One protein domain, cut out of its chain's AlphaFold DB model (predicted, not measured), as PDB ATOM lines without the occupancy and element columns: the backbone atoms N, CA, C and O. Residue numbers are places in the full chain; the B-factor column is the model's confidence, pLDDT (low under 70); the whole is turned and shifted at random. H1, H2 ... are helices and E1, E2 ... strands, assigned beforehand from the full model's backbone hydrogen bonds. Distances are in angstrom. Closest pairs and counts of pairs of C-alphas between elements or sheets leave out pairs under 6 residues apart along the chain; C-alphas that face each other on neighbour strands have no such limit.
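Overview. This is residues 205 to 349 of the 361 residues of an uncharacterized protein of Sandaracinaceae bacterium (UniProt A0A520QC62). Little regular structure: three helices, H3, H4 and H5, stand side by side in a row, with H1 and H2 on one side of it, the long loops of residues 216 to 239, 251 to 276 and 283 to 301 gathered toward the end with H3, H1 and H2, and a small strand hairpin, E1 and E2, by H5 at the other end. The 145 printed residues, mostly helix by class, have five named helices, then two antiparallel strands, 56 residues together. The whole is compact, radius of gyration of the C-alphas 15.1 A, spans 47 by 31 by 29 A.

Arrangement. H1, residues 205 to 215, only just touches H4, residues 302 to 313, whose residues 304 to 308 alone take part; the closest C-alphas, Ile 207 and Leu 308, are 6.7 A apart. H4 forms helical hairpins with H3, residues 277 to 282, at 7 degrees, and H5, residues 326 to 335, at 22 degrees. H2, residues 240 to 250, touches no helix. In the hairpin of E1, residues 338 to 340, and E2, residues 346 to 348, N 339 and O 347 are 2.7 A apart. Every O i to N i+4 pair is within hydrogen-bond range in H2, H3 and H4, but 4 of 7 in H1 and 5 of 6 in H5.

Along the chain. H1 begins at C-alpha 205 (9.494, -38.429, -9.574); H4 measures 15.8 A; E2 ends at C-alpha 348 (5.486, -48.592, -21.592).

Size, cuts and confidence. The printed part has no cut. The four links between helices are long. Thirty residues have pLDDT under 70, among them 258 to 264.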
ATOM      1  N   PRO A 205       8.159 -38.617  -9.015       91.25
ATOM      2  CA  PRO A 205       9.494 -38.429  -9.574       91.25
ATOM      3  C   PRO A 205       9.495 -38.335 -11.102       91.25
ATOM      4  O   PRO A 205      10.155 -37.444 -11.633       91.25
ATOM      5  N   ALA A 206       8.728 -39.191 -11.784       87.75
ATOM      6  CA  ALA A 206       8.619 -39.196 -13.239       87.75
ATOM      7  C   ALA A 206       7.885 -37.948 -13.751       87.75
ATOM      8  O   ALA A 206       8.381 -37.243 -14.620       87.75
ATOM      9  N   ILE A 207       6.763 -37.565 -13.138       92.00
ATOM     10  CA  ILE A 207       6.034 -36.342 -13.513       92.00
ATOM     11  C   ILE A 207       6.913 -35.095 -13.370       92.00
ATOM     12  O   ILE A 207       6.964 -34.251 -14.267       92.00
ATOM     13  N   ALA A 208       7.633 -34.969 -12.258       90.81
ATOM     14  CA  ALA A 208       8.500 -33.824 -12.027       90.81
ATOM     15  C   ALA A 208       9.661 -33.762 -13.032       90.81
ATOM     16  O   ALA A 208       9.974 -32.682 -13.531       90.81
ATOM     17  N   GLN A 209      10.292 -34.902 -13.330       84.62
ATOM     18  CA  GLN A 209      11.496 -34.976 -14.167       84.62
ATOM     19  C   GLN A 209      11.200 -35.000 -15.666       84.62
ATOM     20  O   GLN A 209      11.967 -34.419 -16.430       84.62
ATOM     21  N   ASP A 210      10.093 -35.619 -16.073       80.25
ATOM     22  CA  ASP A 210       9.797 -35.930 -17.474       80.25
ATOM     23  C   ASP A 210       8.644 -35.086 -18.042       80.25
ATOM     24  O   ASP A 210       8.472 -35.027 -19.260       80.25
ATOM     25  N   ILE A 211       7.881 -34.387 -17.187       84.12
ATOM     26  CA  ILE A 211       6.833 -33.435 -17.601       84.12
ATOM     27  C   ILE A 211       7.192 -32.008 -17.179       84.12
ATOM     28  O   ILE A 211       7.391 -31.140 -18.028       84.12
ATOM     29  N   LEU A 212       7.294 -31.743 -15.871       87.56
ATOM     30  CA  LEU A 212       7.356 -30.369 -15.352       87.56
ATOM     31  C   LEU A 212       8.697 -29.683 -15.631       87.56
ATOM     32  O   LEU A 212       8.732 -28.579 -16.178       87.56
ATOM     33  N   ALA A 213       9.807 -30.335 -15.288       81.75
ATOM     34  CA  ALA A 213      11.137 -29.786 -15.522       81.75
ATOM     35  C   ALA A 213      11.444 -29.519 -17.013       81.75
ATOM     36  O   ALA A 213      11.955 -28.439 -17.320       81.75
ATOM     37  N   PRO A 214      11.150 -30.431 -17.962       69.19
ATOM     38  CA  PRO A 214      11.522 -30.224 -19.358       69.19
ATOM     39  C   PRO A 214      10.600 -29.252 -20.094       69.19
ATOM     40  O   PRO A 214      11.102 -28.517 -20.947       69.19
ATOM     41  N   SER A 215       9.304 -29.246 -19.766       67.25
ATOM     42  CA  SER A 215       8.274 -28.558 -20.558       67.25
ATOM     43  C   SER A 215       7.742 -27.283 -19.907       67.25
ATOM     44  O   SER A 215       7.110 -26.477 -20.583       67.25
ATOM     45  N   CYS A 216       7.982 -27.076 -18.609       73.38
ATOM     46  CA  CYS A 216       7.417 -25.946 -17.869       73.38
ATOM     47  C   CYS A 216       8.487 -25.103 -17.161       73.38
ATOM     48  O   CYS A 216       8.377 -23.879 -17.146       73.38
ATOM     49  N   ALA A 217       9.546 -25.720 -16.627       74.75
ATOM     50  CA  ALA A 217      10.573 -25.044 -15.829       74.75
ATOM     51  C   ALA A 217      11.681 -24.362 -16.659       74.75
ATOM     52  O   ALA A 217      12.874 -24.601 -16.449       74.75
ATOM     53  N   PHE A 218      11.300 -23.538 -17.637       66.62
ATOM     54  CA  PHE A 218      12.239 -22.860 -18.535       66.62
ATOM     55  C   PHE A 218      12.306 -21.351 -18.309       66.62
ATOM     56  O   PHE A 218      11.396 -20.747 -17.729       66.62
ATOM     57  N   SER A 219      13.409 -20.775 -18.802       52.62
ATOM     58  CA  SER A 219      13.825 -19.406 -18.535       52.62
ATOM     59  C   SER A 219      12.712 -18.399 -18.837       52.62
ATOM     60  O   SER A 219      12.402 -18.177 -20.007       52.62
ATOM     61  N   ARG A 220      12.161 -17.786 -17.779       53.50
ATOM     62  CA  ARG A 220      11.082 -16.775 -17.745       53.50
ATOM     63  C   ARG A 220       9.632 -17.253 -17.861       53.50
ATOM     64  O   ARG A 220       8.757 -16.441 -18.147       53.50
ATOM     65  N   CYS A 221       9.339 -18.536 -17.656       71.25
ATOM     66  CA  CYS A 221       7.951 -18.978 -17.461       71.25
ATOM     67  C   CYS A 221       7.744 -19.577 -16.072       71.25
ATOM     68  O   CYS A 221       6.963 -19.032 -15.306       71.25
ATOM     69  N   HIS A 222       8.474 -20.625 -15.690       86.75
ATOM     70  CA  HIS A 222       8.369 -21.196 -14.339       86.75
ATOM     71  C   HIS A 222       9.729 -21.656 -13.789       86.75
ATOM     72  O   HIS A 222       9.889 -22.803 -13.370       86.75
ATOM     73  N   ASP A 223      10.736 -20.783 -13.835       80.00
ATOM     74  CA  ASP A 223      12.098 -21.060 -13.353       80.00
ATOM     75  C   ASP A 223      12.368 -20.521 -11.931       80.00
ATOM     76  O   ASP A 223      11.480 -20.001 -11.260       80.00
ATOM     77  N   ALA A 224      13.609 -20.652 -11.454       81.88
ATOM     78  CA  ALA A 224      14.021 -20.160 -10.138       81.88
ATOM     79  C   ALA A 224      14.448 -18.677 -10.105       81.88
ATOM     80  O   ALA A 224      14.686 -18.152  -9.017       81.88
ATOM     81  N   GLU A 225      14.623 -18.020 -11.254       76.62
ATOM     82  CA  GLU A 225      15.185 -16.667 -11.343       76.62
ATOM     83  C   GLU A 225      14.095 -15.591 -11.400       76.62
ATOM     84  O   GLU A 225      14.133 -14.650 -10.603       76.62
ATOM     85  N   ASP A 226      13.135 -15.731 -12.318       74.12
ATOM     86  CA  ASP A 226      12.010 -14.809 -12.517       74.12
ATOM     87  C   ASP A 226      10.755 -15.586 -12.974       74.12
ATOM     88  O   ASP A 226      10.371 -15.541 -14.149       74.12
ATOM     89  N   PRO A 227      10.142 -16.381 -12.074       79.69
ATOM     90  CA  PRO A 227       8.999 -17.215 -12.417       79.69
ATOM     91  C   PRO A 227       7.722 -16.408 -12.632       79.69
ATOM     92  O   PRO A 227       7.311 -15.613 -11.777       79.69
ATOM     93  N   GLU A 228       6.986 -16.738 -13.693       75.94
ATOM     94  CA  GLU A 228       5.652 -16.190 -13.873       75.94
ATOM     95  C   GLU A 228       4.695 -16.679 -12.793       75.94
ATOM     96  O   GLU A 228       4.693 -17.838 -12.364       75.94
ATOM     97  N   ALA A 229       3.867 -15.739 -12.339       77.62
ATOM     98  CA  ALA A 229       2.948 -15.924 -11.221       77.62
ATOM     99  C   ALA A 229       3.612 -16.434  -9.917       77.62
ATOM    100  O   ALA A 229       2.911 -16.995  -9.069       77.62
ATOM    101  N   ASP A 230       4.919 -16.198  -9.727       82.75
ATOM    102  CA  ASP A 230       5.715 -16.674  -8.579       82.75
ATOM    103  C   ASP A 230       5.693 -18.209  -8.422       82.75
ATOM    104  O   ASP A 230       5.684 -18.742  -7.309       82.75
ATOM    105  N   LEU A 231       5.620 -18.933  -9.546       86.38
ATOM    106  CA  LEU A 231       5.671 -20.392  -9.591       86.38
ATOM    107  C   LEU A 231       6.985 -20.873 -10.213       86.38
ATOM    108  O   LEU A 231       7.139 -20.869 -11.429       86.38
ATOM    109  N   ASP A 232       7.896 -21.337  -9.363       88.81
ATOM    110  CA  ASP A 232       9.112 -22.056  -9.752       88.81
ATOM    111  C   ASP A 232       8.817 -23.566  -9.856       88.81
ATOM    112  O   ASP A 232       8.311 -24.174  -8.906       88.81
ATOM    113  N   LEU A 233       9.132 -24.173 -11.000       89.31
ATOM    114  CA  LEU A 233       9.007 -25.610 -11.274       89.31
ATOM    115  C   LEU A 233      10.369 -26.296 -11.474       89.31
ATOM    116  O   LEU A 233      10.427 -27.467 -11.851       89.31
ATOM    117  N   SER A 234      11.471 -25.581 -11.250       83.75
ATOM    118  CA  SER A 234      12.817 -26.091 -11.491       83.75
ATOM    119  C   SER A 234      13.239 -27.146 -10.464       83.75
ATOM    120  O   SER A 234      12.874 -27.115  -9.287       83.75
ATOM    121  N   LEU A 235      14.053 -28.100 -10.922       84.44
ATOM    122  CA  LEU A 235      14.668 -29.114 -10.072       84.44
ATOM    123  C   LEU A 235      16.125 -28.724  -9.783       84.44
ATOM    124  O   LEU A 235      17.027 -29.035 -10.559       84.44
ATOM    125  N   GLY A 236      16.358 -28.020  -8.670       81.38
ATOM    126  CA  GLY A 236      17.690 -27.583  -8.233       81.38
ATOM    127  C   GLY A 236      18.116 -28.159  -6.877       81.38
ATOM    128  O   GLY A 236      17.609 -27.746  -5.837       81.38
ATOM    129  N   GLY A 237      19.097 -29.067  -6.867       80.69
ATOM    130  CA  GLY A 237      19.671 -29.640  -5.638       80.69
ATOM    131  C   GLY A 237      18.984 -30.921  -5.138       80.69
ATOM    132  O   GLY A 237      18.007 -31.391  -5.713       80.69
ATOM    133  N   ALA A 238      19.528 -31.515  -4.071       77.00
ATOM    134  CA  ALA A 238      19.105 -32.833  -3.578       77.00
ATOM    135  C   ALA A 238      17.673 -32.860  -3.006       77.00
ATOM    136  O   ALA A 238      17.007 -33.888  -3.081       77.00
ATOM    137  N   ASP A 239      17.185 -31.725  -2.498       85.75
ATOM    138  CA  ASP A 239      15.858 -31.603  -1.879       85.75
ATOM    139  C   ASP A 239      14.792 -31.044  -2.843       85.75
ATOM    140  O   ASP A 239      13.674 -30.736  -2.431       85.75
ATOM    141  N   ALA A 240      15.116 -30.906  -4.134       87.75
ATOM    142  CA  ALA A 240      14.248 -30.229  -5.096       87.75
ATOM    143  C   ALA A 240      12.919 -30.956  -5.339       87.75
ATOM    144  O   ALA A 240      11.868 -30.324  -5.359       87.75
ATOM    145  N   LEU A 241      12.950 -32.286  -5.480       90.81
ATOM    146  CA  LEU A 241      11.752 -33.102  -5.713       90.81
ATOM    147  C   LEU A 241      10.709 -32.987  -4.588       90.81
ATOM    148  O   LEU A 241       9.553 -32.695  -4.899       90.81
ATOM    149  N   PRO A 242      11.050 -33.204  -3.301       92.44
ATOM    150  CA  PRO A 242      10.079 -33.047  -2.219       92.44
ATOM    151  C   PRO A 242       9.669 -31.583  -1.997       92.44
ATOM    152  O   PRO A 242       8.517 -31.325  -1.659       92.44
ATOM    153  N   ALA A 243      10.566 -30.615  -2.215       92.25
ATOM    154  CA  ALA A 243      10.225 -29.199  -2.084       92.25
ATOM    155  C   ALA A 243       9.232 -28.737  -3.163       92.25
ATOM    156  O   ALA A 243       8.256 -28.052  -2.848       92.25
ATOM    157  N   LEU A 244       9.446 -29.139  -4.420       93.62
ATOM    158  CA  LEU A 244       8.535 -28.848  -5.525       93.62
ATOM    159  C   LEU A 244       7.167 -29.505  -5.302       93.62
ATOM    160  O   LEU A 244       6.137 -28.866  -5.507       93.62
ATOM    161  N   HIS A 245       7.154 -30.748  -4.819       95.81
ATOM    162  CA  HIS A 245       5.923 -31.451  -4.459       95.81
ATOM    163  C   HIS A 245       5.090 -30.670  -3.439       95.81
ATOM    164  O   HIS A 245       3.924 -30.364  -3.690       95.81
ATOM    165  N   ALA A 246       5.711 -30.287  -2.319       94.38
ATOM    166  CA  ALA A 246       5.053 -29.523  -1.265       94.38
ATOM    167  C   ALA A 246       4.543 -28.170  -1.782       94.38
ATOM    168  O   ALA A 246       3.397 -27.804  -1.528       94.38
ATOM    169  N   ARG A 247       5.352 -27.462  -2.582       92.56
ATOM    170  CA  ARG A 247       4.975 -26.188  -3.212       92.56
ATOM    171  C   ARG A 247       3.709 -26.312  -4.059       92.56
ATOM    172  O   ARG A 247       2.853 -25.436  -3.981       92.56
ATOM    173  N   LEU A 248       3.579 -27.375  -4.853       94.19
ATOM    174  CA  LEU A 248       2.405 -27.603  -5.700       94.19
ATOM    175  C   LEU A 248       1.155 -27.988  -4.900       94.19
ATOM    176  O   LEU A 248       0.052 -27.608  -5.285       94.19
ATOM    177  N   LEU A 249       1.307 -28.713  -3.791       94.12
ATOM    178  CA  LEU A 249       0.182 -29.081  -2.923       94.12
ATOM    179  C   LEU A 249      -0.315 -27.922  -2.051       94.12
ATOM    180  O   LEU A 249      -1.506 -27.822  -1.770       94.12
ATOM    181  N   GLU A 250       0.593 -27.062  -1.597       91.75
ATOM    182  CA  GLU A 250       0.273 -25.915  -0.738       91.75
ATOM    183  C   GLU A 250      -0.062 -24.653  -1.551       91.75
ATOM    184  O   GLU A 250      -0.639 -23.693  -1.030       91.75
ATOM    185  N   GLY A 251       0.312 -24.645  -2.830       88.75
ATOM    186  CA  GLY A 251       0.173 -23.515  -3.731       88.75
ATOM    187  C   GLY A 251      -1.264 -23.263  -4.183       88.75
ATOM    188  O   GLY A 251      -2.074 -24.169  -4.381       88.75
ATOM    189  N   THR A 252      -1.568 -21.988  -4.412       88.12
ATOM    190  CA  THR A 252      -2.834 -21.540  -5.005       88.12
ATOM    191  C   THR A 252      -2.576 -20.609  -6.183       88.12
ATOM    192  O   THR A 252      -1.528 -19.961  -6.264       88.12
ATOM    193  N   ALA A 253      -3.535 -20.546  -7.105       82.62
ATOM    194  CA  ALA A 253      -3.517 -19.659  -8.256       82.62
ATOM    195  C   ALA A 253      -3.267 -18.213  -7.819       82.62
ATOM    196  O   ALA A 253      -3.979 -17.682  -6.963       82.62
ATOM    197  N   ARG A 254      -2.287 -17.556  -8.444       76.81
ATOM    198  CA  ARG A 254      -2.005 -16.128  -8.216       76.81
ATOM    199  C   ARG A 254      -2.366 -15.239  -9.403       76.81
ATOM    200  O   ARG A 254      -2.436 -14.022  -9.257       76.81
ATOM    201  N   GLY A 255      -2.601 -15.838 -10.570       67.62
ATOM    202  CA  GLY A 255      -2.944 -15.116 -11.790       67.62
ATOM    203  C   GLY A 255      -4.366 -14.542 -11.730       67.62
ATOM    204  O   GLY A 255      -5.292 -15.275 -11.389       67.62
ATOM    205  N   PRO A 256      -4.581 -13.275 -12.126       65.81
ATOM    206  CA  PRO A 256      -5.869 -12.591 -11.975       65.81
ATOM    207  C   PRO A 256      -7.004 -13.218 -12.795       65.81
ATOM    208  O   PRO A 256      -8.166 -12.954 -12.520       65.81
ATOM    209  N   LEU A 257      -6.670 -14.031 -13.801       70.06
ATOM    210  CA  LEU A 257      -7.642 -14.713 -14.655       70.06
ATOM    211  C   LEU A 257      -8.198 -15.998 -14.031       70.06
ATOM    212  O   LEU A 257      -9.243 -16.450 -14.466       70.06
ATOM    213  N   CYS A 258      -7.499 -16.587 -13.059       67.19
ATOM    214  CA  CYS A 258      -7.840 -17.878 -12.448       67.19
ATOM    215  C   CYS A 258      -8.186 -17.749 -10.954       67.19
ATOM    216  O   CYS A 258      -8.121 -18.722 -10.204       67.19
ATOM    217  N   VAL A 259      -8.485 -16.528 -10.503       65.81
ATOM    218  CA  VAL A 259      -8.837 -16.213  -9.116       65.81
ATOM    219  C   VAL A 259     -10.232 -15.598  -9.116       65.81
ATOM    220  O   VAL A 259     -10.383 -14.380  -9.148       65.81
ATOM    221  N   ASP A 260     -11.244 -16.453  -9.039       58.66
ATOM    222  CA  ASP A 260     -12.633 -16.039  -8.858       58.66
ATOM    223  C   ASP A 260     -12.989 -16.168  -7.369       58.66
ATOM    224  O   ASP A 260     -13.549 -17.168  -6.960       58.66
ATOM    225  N   ASP A 261     -12.654 -15.178  -6.527       51.38
ATOM    226  CA  ASP A 261     -13.185 -15.026  -5.145       51.38
ATOM    227  C   ASP A 261     -12.279 -15.449  -3.957       51.38
ATOM    228  O   ASP A 261     -12.655 -16.233  -3.080       51.38
ATOM    229  N   ALA A 262     -11.104 -14.814  -3.836       48.94
ATOM    230  CA  ALA A 262     -10.281 -14.727  -2.607       48.94
ATOM    231  C   ALA A 262      -9.753 -16.049  -1.996       48.94
ATOM    232  O   ALA A 262      -9.078 -16.026  -0.964       48.94
ATOM    233  N   ARG A 263      -9.995 -17.190  -2.645       51.53
ATOM    234  CA  ARG A 263      -9.371 -18.491  -2.381       51.53
ATOM    235  C   ARG A 263      -8.874 -19.004  -3.727       51.53
ATOM    236  O   ARG A 263      -9.633 -19.661  -4.424       51.53
ATOM    237  N   GLY A 264      -7.678 -18.587  -4.150       60.88
ATOM    238  CA  GLY A 264      -7.137 -18.976  -5.460       60.88
ATOM    239  C   GLY A 264      -7.259 -20.488  -5.680       60.88
ATOM    240  O   GLY A 264      -7.105 -21.248  -4.721       60.88
ATOM    241  N   ALA A 265      -7.573 -20.916  -6.910       74.00
ATOM    242  CA  ALA A 265      -7.716 -22.336  -7.238       74.00
ATOM    243  C   ALA A 265      -6.476 -23.116  -6.772       74.00
ATOM    244  O   ALA A 265      -5.352 -22.632  -6.931       74.00
ATOM    245  N   ALA A 266      -6.667 -24.284  -6.158       88.81
ATOM    246  CA  ALA A 266      -5.547 -25.112  -5.729       88.81
ATOM    247  C   ALA A 266      -4.674 -25.459  -6.944       88.81
ATOM    248  O   ALA A 266      -5.196 -25.824  -8.000       88.81
ATOM    249  N   MET A 267      -3.350 -25.335  -6.809       90.94
ATOM    250  CA  MET A 267      -2.438 -25.741  -7.884       90.94
ATOM    251  C   MET A 267      -2.611 -27.235  -8.182       90.94
ATOM    252  O   MET A 267      -2.794 -27.613  -9.339       90.94
ATOM    253  N   ILE A 268      -2.649 -28.046  -7.124       94.38
ATOM    254  CA  ILE A 268      -3.039 -29.455  -7.133       94.38
ATOM    255  C   ILE A 268      -4.083 -29.691  -6.040       94.38
ATOM    256  O   ILE A 268      -3.875 -29.324  -4.885       94.38
ATOM    257  N   ALA A 269      -5.179 -30.359  -6.389       94.06
ATOM    258  CA  ALA A 269      -6.177 -30.873  -5.463       94.06
ATOM    259  C   ALA A 269      -6.084 -32.414  -5.420       94.06
ATOM    260  O   ALA A 269      -6.595 -33.088  -6.317       94.06
ATOM    261  N   PRO A 270      -5.423 -33.007  -4.404       95.25
ATOM    262  CA  PRO A 270      -5.291 -34.459  -4.284       95.25
ATOM    263  C   PRO A 270      -6.639 -35.183  -4.341       95.25
ATOM    264  O   PRO A 270      -7.549 -34.873  -3.574       95.25
ATOM    265  N   GLY A 271      -6.757 -36.165  -5.233       95.19
ATOM    266  CA  GLY A 271      -7.986 -36.930  -5.456       95.19
ATOM    267  C   GLY A 271      -9.041 -36.220  -6.312       95.19
ATOM    268  O   GLY A 271     -10.083 -36.811  -6.582       95.19
ATOM    269  N   ALA A 272      -8.784 -34.987  -6.759       94.00
ATOM    270  CA  ALA A 272      -9.705 -34.190  -7.564       94.00
ATOM    271  C   ALA A 272      -8.975 -33.554  -8.769       94.00
ATOM    272  O   ALA A 272      -8.638 -32.366  -8.746       94.00
ATOM    273  N   PRO A 273      -8.714 -34.330  -9.842       92.81
ATOM    274  CA  PRO A 273      -8.006 -33.834 -11.024       92.81
ATOM    275  C   PRO A 273      -8.682 -32.625 -11.668       92.81
ATOM    276  O   PRO A 273      -8.013 -31.650 -11.990       92.81
ATOM    277  N   GLU A 274     -10.011 -32.654 -11.766       88.06
ATOM    278  CA  GLU A 274     -10.796 -31.578 -12.381       88.06
ATOM    279  C   GLU A 274     -10.760 -30.269 -11.580       88.06
ATOM    280  O   GLU A 274     -10.975 -29.201 -12.145       88.06
ATOM    281  N   ASP A 275     -10.431 -30.332 -10.286       90.00
ATOM    282  CA  ASP A 275     -10.278 -29.163  -9.412       90.00
ATOM    283  C   ASP A 275      -8.813 -28.683  -9.327       90.00
ATOM    284  O   ASP A 275      -8.501 -27.743  -8.591       90.00
ATOM    285  N   SER A 276      -7.894 -29.328 -10.056       92.50
ATOM    286  CA  SER A 276      -6.461 -29.022 -10.032       92.50
ATOM    287  C   SER A 276      -6.075 -28.070 -11.156       92.50
ATOM    288  O   SER A 276      -6.119 -28.427 -12.335       92.50
ATOM    289  N   LEU A 277      -5.612 -26.870 -10.791       89.94
ATOM    290  CA  LEU A 277      -5.240 -25.844 -11.764       89.94
ATOM    291  C   LEU A 277      -4.139 -26.312 -12.722       89.94
ATOM    292  O   LEU A 277      -4.168 -25.945 -13.890       89.94
ATOM    293  N   LEU A 278      -3.170 -27.111 -12.261       91.62
ATOM    294  CA  LEU A 278      -2.110 -27.612 -13.139       91.62
ATOM    295  C   LEU A 278      -2.691 -28.373 -14.337       91.62
ATOM    296  O   LEU A 278      -2.296 -28.098 -15.464       91.62
ATOM    297  N   LEU A 279      -3.647 -29.279 -14.101       90.88
ATOM    298  CA  LEU A 279      -4.263 -30.084 -15.158       90.88
ATOM    299  C   LEU A 279      -5.108 -29.210 -16.088       90.88
ATOM    300  O   LEU A 279      -4.933 -29.248 -17.300       90.88
ATOM    301  N   GLN A 280      -5.927 -28.337 -15.505       87.06
ATOM    302  CA  GLN A 280      -6.689 -27.308 -16.214       87.06
ATOM    303  C   GLN A 280      -5.816 -26.433 -17.127       87.06
ATOM    304  O   GLN A 280      -6.278 -25.945 -18.152       87.06
ATOM    305  N   LYS A 281      -4.551 -26.195 -16.764       83.69
ATOM    306  CA  LYS A 281      -3.628 -25.384 -17.558       83.69
ATOM    307  C   LYS A 281      -2.979 -26.124 -18.712       83.69
ATOM    308  O   LYS A 281      -2.536 -25.439 -19.623       83.69
ATOM    309  N   VAL A 282      -2.910 -27.450 -18.692       84.31
ATOM    310  CA  VAL A 282      -2.204 -28.243 -19.717       84.31
ATOM    311  C   VAL A 282      -3.135 -29.081 -20.588       84.31
ATOM    312  O   VAL A 282      -2.727 -29.533 -21.653       84.31
ATOM    313  N   ASP A 283      -4.380 -29.268 -20.157       81.75
ATOM    314  CA  ASP A 283      -5.406 -29.991 -20.897       81.75
ATOM    315  C   ASP A 283      -6.291 -29.008 -21.697       81.75
ATOM    316  O   ASP A 283      -6.989 -28.177 -21.100       81.75
ATOM    317  N   PRO A 284      -6.290 -29.080 -23.043       67.38
ATOM    318  CA  PRO A 284      -7.090 -28.195 -23.889       67.38
ATOM    319  C   PRO A 284      -8.601 -28.342 -23.677       67.38
ATOM    320  O   PRO A 284      -9.335 -27.392 -23.952       67.38
ATOM    321  N   GLU A 285      -9.076 -29.489 -23.186       73.62
ATOM    322  CA  GLU A 285     -10.498 -29.714 -22.913       73.62
ATOM    323  C   GLU A 285     -10.929 -29.162 -21.548       73.62
ATOM    324  O   GLU A 285     -12.111 -28.871 -21.345       73.62
ATOM    325  N   ALA A 286      -9.978 -28.974 -20.628       68.81
ATOM    326  CA  ALA A 286     -10.249 -28.584 -19.247       68.81
ATOM    327  C   ALA A 286      -9.970 -27.103 -18.942       68.81
ATOM    328  O   ALA A 286     -10.242 -26.682 -17.820       68.81
ATOM    329  N   LEU A 287      -9.445 -26.313 -19.895       67.88
ATOM    330  CA  LEU A 287      -8.969 -24.939 -19.676       67.88
ATOM    331  C   LEU A 287     -10.089 -23.965 -19.254       67.88
ATOM    332  O   LEU A 287     -10.838 -23.476 -20.105       67.88
ATOM    333  N   PRO A 288     -10.176 -23.574 -17.967       66.38
ATOM    334  CA  PRO A 288     -11.260 -22.731 -17.481       66.38
ATOM    335  C   PRO A 288     -10.893 -21.245 -17.518       66.38
ATOM    336  O   PRO A 288     -11.769 -20.383 -17.503       66.38
ATOM    337  N   CYS A 289      -9.595 -20.929 -17.537       72.50
ATOM    338  CA  CYS A 289      -9.084 -19.580 -17.357       72.50
ATOM    339  C   CYS A 289      -7.664 -19.404 -17.909       72.50
ATOM    340  O   CYS A 289      -6.827 -20.307 -17.856       72.50
ATOM    341  N   GLY A 290      -7.339 -18.182 -18.342       71.94
ATOM    342  CA  GLY A 290      -6.040 -17.839 -18.930       71.94
ATOM    343  C   GLY A 290      -5.740 -18.615 -20.216       71.94
ATOM    344  O   GLY A 290      -6.656 -18.985 -20.939       71.94
ATOM    345  N   SER A 291      -4.458 -18.824 -20.500       70.62
ATOM    346  CA  SER A 291      -4.000 -19.542 -21.695       70.62
ATOM    347  C   SER A 291      -3.579 -20.975 -21.378       70.62
ATOM    348  O   SER A 291      -3.174 -21.255 -20.244       70.62
ATOM    349  N   LEU A 292      -3.649 -21.835 -22.401       73.62
ATOM    350  CA  LEU A 292      -3.107 -23.192 -22.383       73.62
ATOM    351  C   LEU A 292      -1.580 -23.144 -22.238       73.62
ATOM    352  O   LEU A 292      -0.917 -22.297 -22.839       73.62
ATOM    353  N   MET A 293      -1.048 -24.055 -21.436       72.06
ATOM    354  CA  MET A 293       0.368 -24.259 -21.176       72.06
ATOM    355  C   MET A 293       0.832 -25.587 -21.795       72.06
ATOM    356  O   MET A 293       0.064 -26.549 -21.796       72.06
ATOM    357  N   PRO A 294       2.090 -25.673 -22.262       67.62
ATOM    358  CA  PRO A 294       3.086 -24.598 -22.294       67.62
ATOM    359  C   PRO A 294       2.783 -23.540 -23.370       67.62
ATOM    360  O   PRO A 294       2.411 -23.863 -24.496       67.62
ATOM    361  N   LEU A 295       2.956 -22.258 -23.035       56.47
ATOM    362  CA  LEU A 295       2.784 -21.156 -23.990       56.47
ATOM    363  C   LEU A 295       3.803 -21.271 -25.133       56.47
ATOM    364  O   LEU A 295       5.003 -21.345 -24.876       56.47
ATOM    365  N   GLY A 296       3.326 -21.289 -26.382       48.06
ATOM    366  CA  GLY A 296       4.178 -21.402 -27.578       48.06
ATOM    367  C   GLY A 296       4.889 -22.756 -27.734       48.06
ATOM    368  O   GLY A 296       5.659 -22.935 -28.674       48.06
ATOM    369  N   GLY A 297       4.641 -23.709 -26.827       50.75
ATOM    370  CA  GLY A 297       5.165 -25.070 -26.882       50.75
ATOM    371  C   GLY A 297       4.119 -26.072 -27.373       50.75
ATOM    372  O   GLY A 297       2.937 -25.757 -27.507       50.75
ATOM    373  N   ALA A 298       4.558 -27.306 -27.630       55.31
ATOM    374  CA  ALA A 298       3.638 -28.402 -27.907       55.31
ATOM    375  C   ALA A 298       2.791 -28.719 -26.662       55.31
ATOM    376  O   ALA A 298       3.303 -28.717 -25.539       55.31
ATOM    377  N   ALA A 299       1.504 -29.007 -26.869       63.94
ATOM    378  CA  ALA A 299       0.655 -29.562 -25.820       63.94
ATOM    379  C   ALA A 299       1.224 -30.906 -25.336       63.94
ATOM    380  O   ALA A 299       1.909 -31.598 -26.087       63.94
ATOM    381  N   LEU A 300       0.927 -31.272 -24.088       72.12
ATOM    382  CA  LEU A 300       1.283 -32.595 -23.579       72.12
ATOM    383  C   LEU A 300       0.528 -33.681 -24.358       72.12
ATOM    384  O   LEU A 300      -0.660 -33.519 -24.647       72.12
ATOM    385  N   SER A 301       1.191 -34.802 -24.641       72.56
ATOM    386  CA  SER A 301       0.535 -35.990 -25.191       72.56
ATOM    387  C   SER A 301      -0.585 -36.501 -24.292       72.56
ATOM    388  O   SER A 301      -0.588 -36.305 -23.073       72.56
ATOM    389  N   GLU A 302      -1.494 -37.272 -24.890       76.75
ATOM    390  CA  GLU A 302      -2.530 -38.010 -24.163       76.75
ATOM    391  C   GLU A 302      -1.933 -38.898 -23.059       76.75
ATOM    392  O   GLU A 302      -2.489 -38.968 -21.964       76.75
ATOM    393  N   GLN A 303      -0.766 -39.511 -23.297       83.62
ATOM    394  CA  GLN A 303      -0.081 -40.336 -22.300       83.62
ATOM    395  C   GLN A 303       0.382 -39.499 -21.100       83.62
ATOM    396  O   GLN A 303       0.091 -39.859 -19.958       83.62
ATOM    397  N   ARG A 304       1.052 -38.362 -21.331       84.50
ATOM    398  CA  ARG A 304       1.522 -37.489 -20.244       84.50
ATOM    399  C   ARG A 304       0.359 -36.854 -19.485       84.50
ATOM    400  O   ARG A 304       0.417 -36.747 -18.260       84.50
ATOM    401  N   LEU A 305      -0.717 -36.490 -20.187       87.88
ATOM    402  CA  LEU A 305      -1.966 -36.038 -19.570       87.88
ATOM    403  C   LEU A 305      -2.604 -37.141 -18.720       87.88
ATOM    404  O   LEU A 305      -3.036 -36.860 -17.602       87.88
ATOM    405  N   CYS A 306      -2.620 -38.389 -19.200       90.06
ATOM    406  CA  CYS A 306      -3.097 -39.534 -18.430       90.06
ATOM    407  C   CYS A 306      -2.260 -39.722 -17.165       90.06
ATOM    408  O   CYS A 306      -2.821 -39.766 -16.073       90.06
ATOM    409  N   ALA A 307      -0.928 -39.750 -17.283       91.50
ATOM    410  CA  ALA A 307      -0.031 -39.939 -16.148       91.50
ATOM    411  C   ALA A 307      -0.190 -38.841 -15.088       91.50
ATOM    412  O   ALA A 307      -0.296 -39.132 -13.893       91.50
ATOM    413  N   LEU A 308      -0.287 -37.580 -15.522       94.38
ATOM    414  CA  LEU A 308      -0.528 -36.449 -14.635       94.38
ATOM    415  C   LEU A 308      -1.898 -36.544 -13.945       94.38
ATOM    416  O   LEU A 308      -1.986 -36.388 -12.724       94.38
ATOM    417  N   ARG A 309      -2.965 -36.826 -14.705       95.25
ATOM    418  CA  ARG A 309      -4.328 -36.980 -14.173       95.25
ATOM    419  C   ARG A 309      -4.402 -38.133 -13.175       95.25
ATOM    420  O   ARG A 309      -4.963 -37.956 -12.094       95.25
ATOM    421  N   ALA A 310      -3.799 -39.273 -13.506       95.06
ATOM    422  CA  ALA A 310      -3.710 -40.465 -12.669       95.06
ATOM    423  C   ALA A 310      -3.015 -40.177 -11.337       95.06
ATOM    424  O   ALA A 310      -3.548 -40.497 -10.276       95.06
ATOM    425  N   TRP A 311      -1.861 -39.510 -11.367       96.12
ATOM    426  CA  TRP A 311      -1.149 -39.142 -10.145       96.12
ATOM    427  C   TRP A 311      -1.997 -38.274  -9.217       96.12
ATOM    428  O   TRP A 311      -2.074 -38.553  -8.016       96.12
ATOM    429  N   ILE A 312      -2.677 -37.262  -9.764       96.94
ATOM    430  CA  ILE A 312      -3.572 -36.404  -8.983       96.94
ATOM    431  C   ILE A 312      -4.745 -37.218  -8.430       96.94
ATOM    432  O   ILE A 312      -5.024 -37.137  -7.232       96.94
ATOM    433  N   ALA A 313      -5.395 -38.032  -9.267       96.12
ATOM    434  CA  ALA A 313      -6.533 -38.873  -8.892       96.12
ATOM    435  C   ALA A 313      -6.176 -39.853  -7.768       96.12
ATOM    436  O   ALA A 313      -6.956 -40.040  -6.835       96.12
ATOM    437  N   CYS A 314      -4.964 -40.406  -7.799       95.81
ATOM    438  CA  CYS A 314      -4.462 -41.302  -6.767       95.81
ATOM    439  C   CYS A 314      -4.045 -40.596  -5.474       95.81
ATOM    440  O   CYS A 314      -3.595 -41.269  -4.555       95.81
ATOM    441  N   GLY A 315      -4.209 -39.275  -5.360       95.19
ATOM    442  CA  GLY A 315      -3.931 -38.519  -4.137       95.19
ATOM    443  C   GLY A 315      -2.607 -37.759  -4.152       95.19
ATOM    444  O   GLY A 315      -2.172 -37.294  -3.100       95.19
ATOM    445  N   ALA A 316      -1.979 -37.620  -5.322       95.94
ATOM    446  CA  ALA A 316      -0.780 -36.821  -5.541       95.94
ATOM    447  C   ALA A 316       0.361 -37.142  -4.553       95.94
ATOM    448  O   ALA A 316       0.994 -36.235  -4.018       95.94
ATOM    449  N   CYS A 317       0.627 -38.420  -4.261       94.81
ATOM    450  CA  CYS A 317       1.713 -38.804  -3.351       94.81
ATOM    451  C   CYS A 317       3.100 -38.485  -3.929       94.81
ATOM    452  O   CYS A 317       3.328 -38.630  -5.130       94.81
ATOM    453  N   ALA A 318       4.034 -38.094  -3.053       91.81
ATOM    454  CA  ALA A 318       5.448 -37.932  -3.398       91.81
ATOM    455  C   ALA A 318       6.160 -39.284  -3.556       91.81
ATOM    456  O   ALA A 318       6.984 -39.453  -4.451       91.81
ATOM    457  N   ASP A 319       5.839 -40.225  -2.667       87.69
ATOM    458  CA  ASP A 319       6.389 -41.575  -2.653       87.69
ATOM    459  C   ASP A 319       5.432 -42.524  -3.399       87.69
ATOM    460  O   ASP A 319       4.258 -42.613  -3.012       87.69
ATOM    461  N   PRO A 320       5.882 -43.211  -4.466       73.75
ATOM    462  CA  PRO A 320       5.059 -44.185  -5.179       73.75
ATOM    463  C   PRO A 320       4.635 -45.384  -4.317       73.75
ATOM    464  O   PRO A 320       3.615 -46.008  -4.618       73.75
ATOM    465  N   ASP A 321       5.369 -45.676  -3.242       80.75
ATOM    466  CA  ASP A 321       5.101 -46.788  -2.330       80.75
ATOM    467  C   ASP A 321       4.241 -46.379  -1.119       80.75
ATOM    468  O   ASP A 321       3.937 -47.211  -0.256       80.75
ATOM    469  N   ASP A 322       3.792 -45.117  -1.043       87.31
ATOM    470  CA  ASP A 322       2.849 -44.682  -0.010       87.31
ATOM    471  C   ASP A 322       1.573 -45.529  -0.095       87.31
ATOM    472  O   ASP A 322       0.870 -45.538  -1.108       87.31
ATOM    473  N   ALA A 323       1.245 -46.229   0.995       86.75
ATOM    474  CA  ALA A 323       0.110 -47.145   1.060       86.75
ATOM    475  C   ALA A 323      -1.233 -46.495   0.677       86.75
ATOM    476  O   ALA A 323      -2.149 -47.204   0.268       86.75
ATOM    477  N   ARG A 324      -1.358 -45.165   0.793       86.88
ATOM    478  CA  ARG A 324      -2.555 -44.413   0.380       86.88
ATOM    479  C   ARG A 324      -2.727 -44.356  -1.137       86.88
ATOM    480  O   ARG A 324      -3.857 -44.302  -1.602       86.88
ATOM    481  N   CYS A 325      -1.621 -44.357  -1.875       88.75
ATOM    482  CA  CYS A 325      -1.593 -44.161  -3.322       88.75
ATOM    483  C   CYS A 325      -1.228 -45.445  -4.079       88.75
ATOM    484  O   CYS A 325      -1.652 -45.616  -5.217       88.75
ATOM    485  N   ALA A 326      -0.488 -46.369  -3.458       87.50
ATOM    486  CA  ALA A 326       0.118 -47.518  -4.127       87.50
ATOM    487  C   ALA A 326      -0.889 -48.450  -4.825       87.50
ATOM    488  O   ALA A 326      -0.564 -49.030  -5.858       87.50
ATOM    489  N   GLU A 327      -2.093 -48.638  -4.274       88.81
ATOM    490  CA  GLU A 327      -3.132 -49.454  -4.924       88.81
ATOM    491  C   GLU A 327      -3.684 -48.783  -6.179       88.81
ATOM    492  O   GLU A 327      -3.601 -49.370  -7.254       88.81
ATOM    493  N   CYS A 328      -4.112 -47.525  -6.059       92.19
ATOM    494  CA  CYS A 328      -4.582 -46.726  -7.188       92.19
ATOM    495  C   CYS A 328      -3.513 -46.598  -8.282       92.19
ATOM    496  O   CYS A 328      -3.802 -46.776  -9.459       92.19
ATOM    497  N   GLN A 329      -2.253 -46.370  -7.903       89.75
ATOM    498  CA  GLN A 329      -1.151 -46.215  -8.853       89.75
ATOM    499  C   GLN A 329      -0.890 -47.483  -9.674       89.75
ATOM    500  O   GLN A 329      -0.536 -47.398 -10.846       89.75
ATOM    501  N   ARG A 330      -1.085 -48.678  -9.098       86.31
ATOM    502  CA  ARG A 330      -0.959 -49.931  -9.864       86.31
ATOM    503  C   ARG A 330      -2.037 -50.060 -10.934       86.31
ATOM    504  O   ARG A 330      -1.730 -50.528 -12.025       86.31
ATOM    505  N   GLU A 331      -3.268 -49.671 -10.618       87.81
ATOM    506  CA  GLU A 331      -4.386 -49.703 -11.566       87.81
ATOM    507  C   GLU A 331      -4.206 -48.633 -12.648       87.81
ATOM    508  O   GLU A 331      -4.242 -48.941 -13.838       87.81
ATOM    509  N   ALA A 332      -3.880 -47.406 -12.240       90.06
ATOM    510  CA  ALA A 332      -3.733 -46.270 -13.140       90.06
ATOM    511  C   ALA A 332      -2.567 -46.422 -14.132       90.06
ATOM    512  O   ALA A 332      -2.675 -45.992 -15.279       90.06
ATOM    513  N   ARG A 333      -1.469 -47.087 -13.741       88.31
ATOM    514  CA  ARG A 333      -0.380 -47.439 -14.670       88.31
ATOM    515  C   ARG A 333      -0.890 -48.233 -15.868       88.31
ATOM    516  O   ARG A 333      -0.569 -47.889 -16.998       88.31
ATOM    517  N   ALA A 334      -1.717 -49.250 -15.628       83.25
ATOM    518  CA  ALA A 334      -2.270 -50.067 -16.703       83.25
ATOM    519  C   ALA A 334      -3.207 -49.255 -17.612       83.25
ATOM    520  O   ALA A 334      -3.159 -49.414 -18.830       83.25
ATOM    521  N   GLU A 335      -4.020 -48.368 -17.035       86.06
ATOM    522  CA  GLU A 335      -4.920 -47.482 -17.787       86.06
ATOM    523  C   GLU A 335      -4.159 -46.478 -18.664       86.06
ATOM    524  O   GLU A 335      -4.571 -46.219 -19.791       86.06
ATOM    525  N   CYS A 336      -3.021 -45.970 -18.185       85.62
ATOM    526  CA  CYS A 336      -2.165 -45.040 -18.922       85.62
ATOM    527  C   CYS A 336      -1.104 -45.722 -19.807       85.62
ATOM    528  O   CYS A 336      -0.167 -45.057 -20.254       85.62
ATOM    529  N   GLY A 337      -1.207 -47.035 -20.046       78.88
ATOM    530  CA  GLY A 337      -0.295 -47.768 -20.936       78.88
ATOM    531  C   GLY A 337       1.121 -48.001 -20.382       78.88
ATOM    532  O   GLY A 337       2.028 -48.365 -21.135       78.88
ATOM    533  N   VAL A 338       1.319 -47.826 -19.072       82.88
ATOM    534  CA  VAL A 338       2.574 -48.098 -18.357       82.88
ATOM    535  C   VAL A 338       2.616 -49.574 -17.951       82.88
ATOM    536  O   VAL A 338       1.759 -50.069 -17.215       82.88
ATOM    537  N   VAL A 339       3.640 -50.290 -18.405       78.31
ATOM    538  CA  VAL A 339       3.897 -51.704 -18.105       78.31
ATOM    539  C   VAL A 339       5.155 -51.855 -17.263       78.31
ATOM    540  O   VAL A 339       6.217 -51.365 -17.615       78.31
ATOM    541  N   LEU A 340       5.069 -52.581 -16.155       75.69
ATOM    542  CA  LEU A 340       6.260 -52.916 -15.376       75.69
ATOM    543  C   LEU A 340       7.005 -54.071 -16.058       75.69
ATOM    544  O   LEU A 340       6.385 -55.076 -16.415       75.69
ATOM    545  N   ASP A 341       8.315 -53.930 -16.237       73.38
ATOM    546  CA  ASP A 341       9.164 -55.011 -16.732       73.38
ATOM    547  C   ASP A 341       9.358 -56.121 -15.678       73.38
ATOM    548  O   ASP A 341       8.850 -56.059 -14.554       73.38
ATOM    549  N   GLU A 342      10.111 -57.169 -16.028       71.31
ATOM    550  CA  GLU A 342      10.396 -58.282 -15.110       71.31
ATOM    551  C   GLU A 342      11.172 -57.853 -13.848       71.31
ATOM    552  O   GLU A 342      11.127 -58.553 -12.834       71.31
ATOM    553  N   ALA A 343      11.866 -56.708 -13.887       71.44
ATOM    554  CA  ALA A 343      12.564 -56.112 -12.752       71.44
ATOM    555  C   ALA A 343      11.665 -55.171 -11.921       71.44
ATOM    556  O   ALA A 343      12.105 -54.657 -10.891       71.44
ATOM    557  N   GLY A 344      10.403 -54.980 -12.322       68.50
ATOM    558  CA  GLY A 344       9.463 -54.063 -11.681       68.50
ATOM    559  C   GLY A 344       9.695 -52.598 -12.052       68.50
ATOM    560  O   GLY A 344       9.142 -51.711 -11.401       68.50
ATOM    561  N   GLN A 345      10.507 -52.338 -13.073       67.25
ATOM    562  CA  GLN A 345      10.807 -51.004 -13.558       67.25
ATOM    563  C   GLN A 345       9.719 -50.574 -14.554       67.25
ATOM    564  O   GLN A 345       9.342 -51.366 -15.421       67.25
ATOM    565  N   PRO A 346       9.159 -49.359 -14.430       67.06
ATOM    566  CA  PRO A 346       8.135 -48.891 -15.354       67.06
ATOM    567  C   PRO A 346       8.734 -48.710 -16.752       67.06
ATOM    568  O   PRO A 346       9.623 -47.891 -16.964       67.06
ATOM    569  N   GLY A 347       8.244 -49.508 -17.693       62.78
ATOM    570  CA  GLY A 347       8.327 -49.300 -19.132       62.78
ATOM    571  C   GLY A 347       6.931 -49.017 -19.684       62.78
ATOM    572  O   GLY A 347       5.964 -48.926 -18.932       62.78
ATOM    573  N   CYS A 348       6.788 -48.873 -20.996       58.41
ATOM    574  CA  CYS A 348       5.486 -48.592 -21.592       58.41
ATOM    575  C   CYS A 348       5.258 -49.347 -22.885       58.41
ATOM    576  O   CYS A 348       6.201 -49.677 -23.603       58.41
ATOM    577  N   VAL A 349       3.982 -49.601 -23.173       51.44
ATOM    578  CA  VAL A 349       3.565 -50.066 -24.490       51.44
ATOM    579  C   VAL A 349       3.558 -48.835 -25.385       51.44
ATOM    580  O   VAL A 349       2.823 -47.887 -25.124       51.44
TER     581      VAL A 349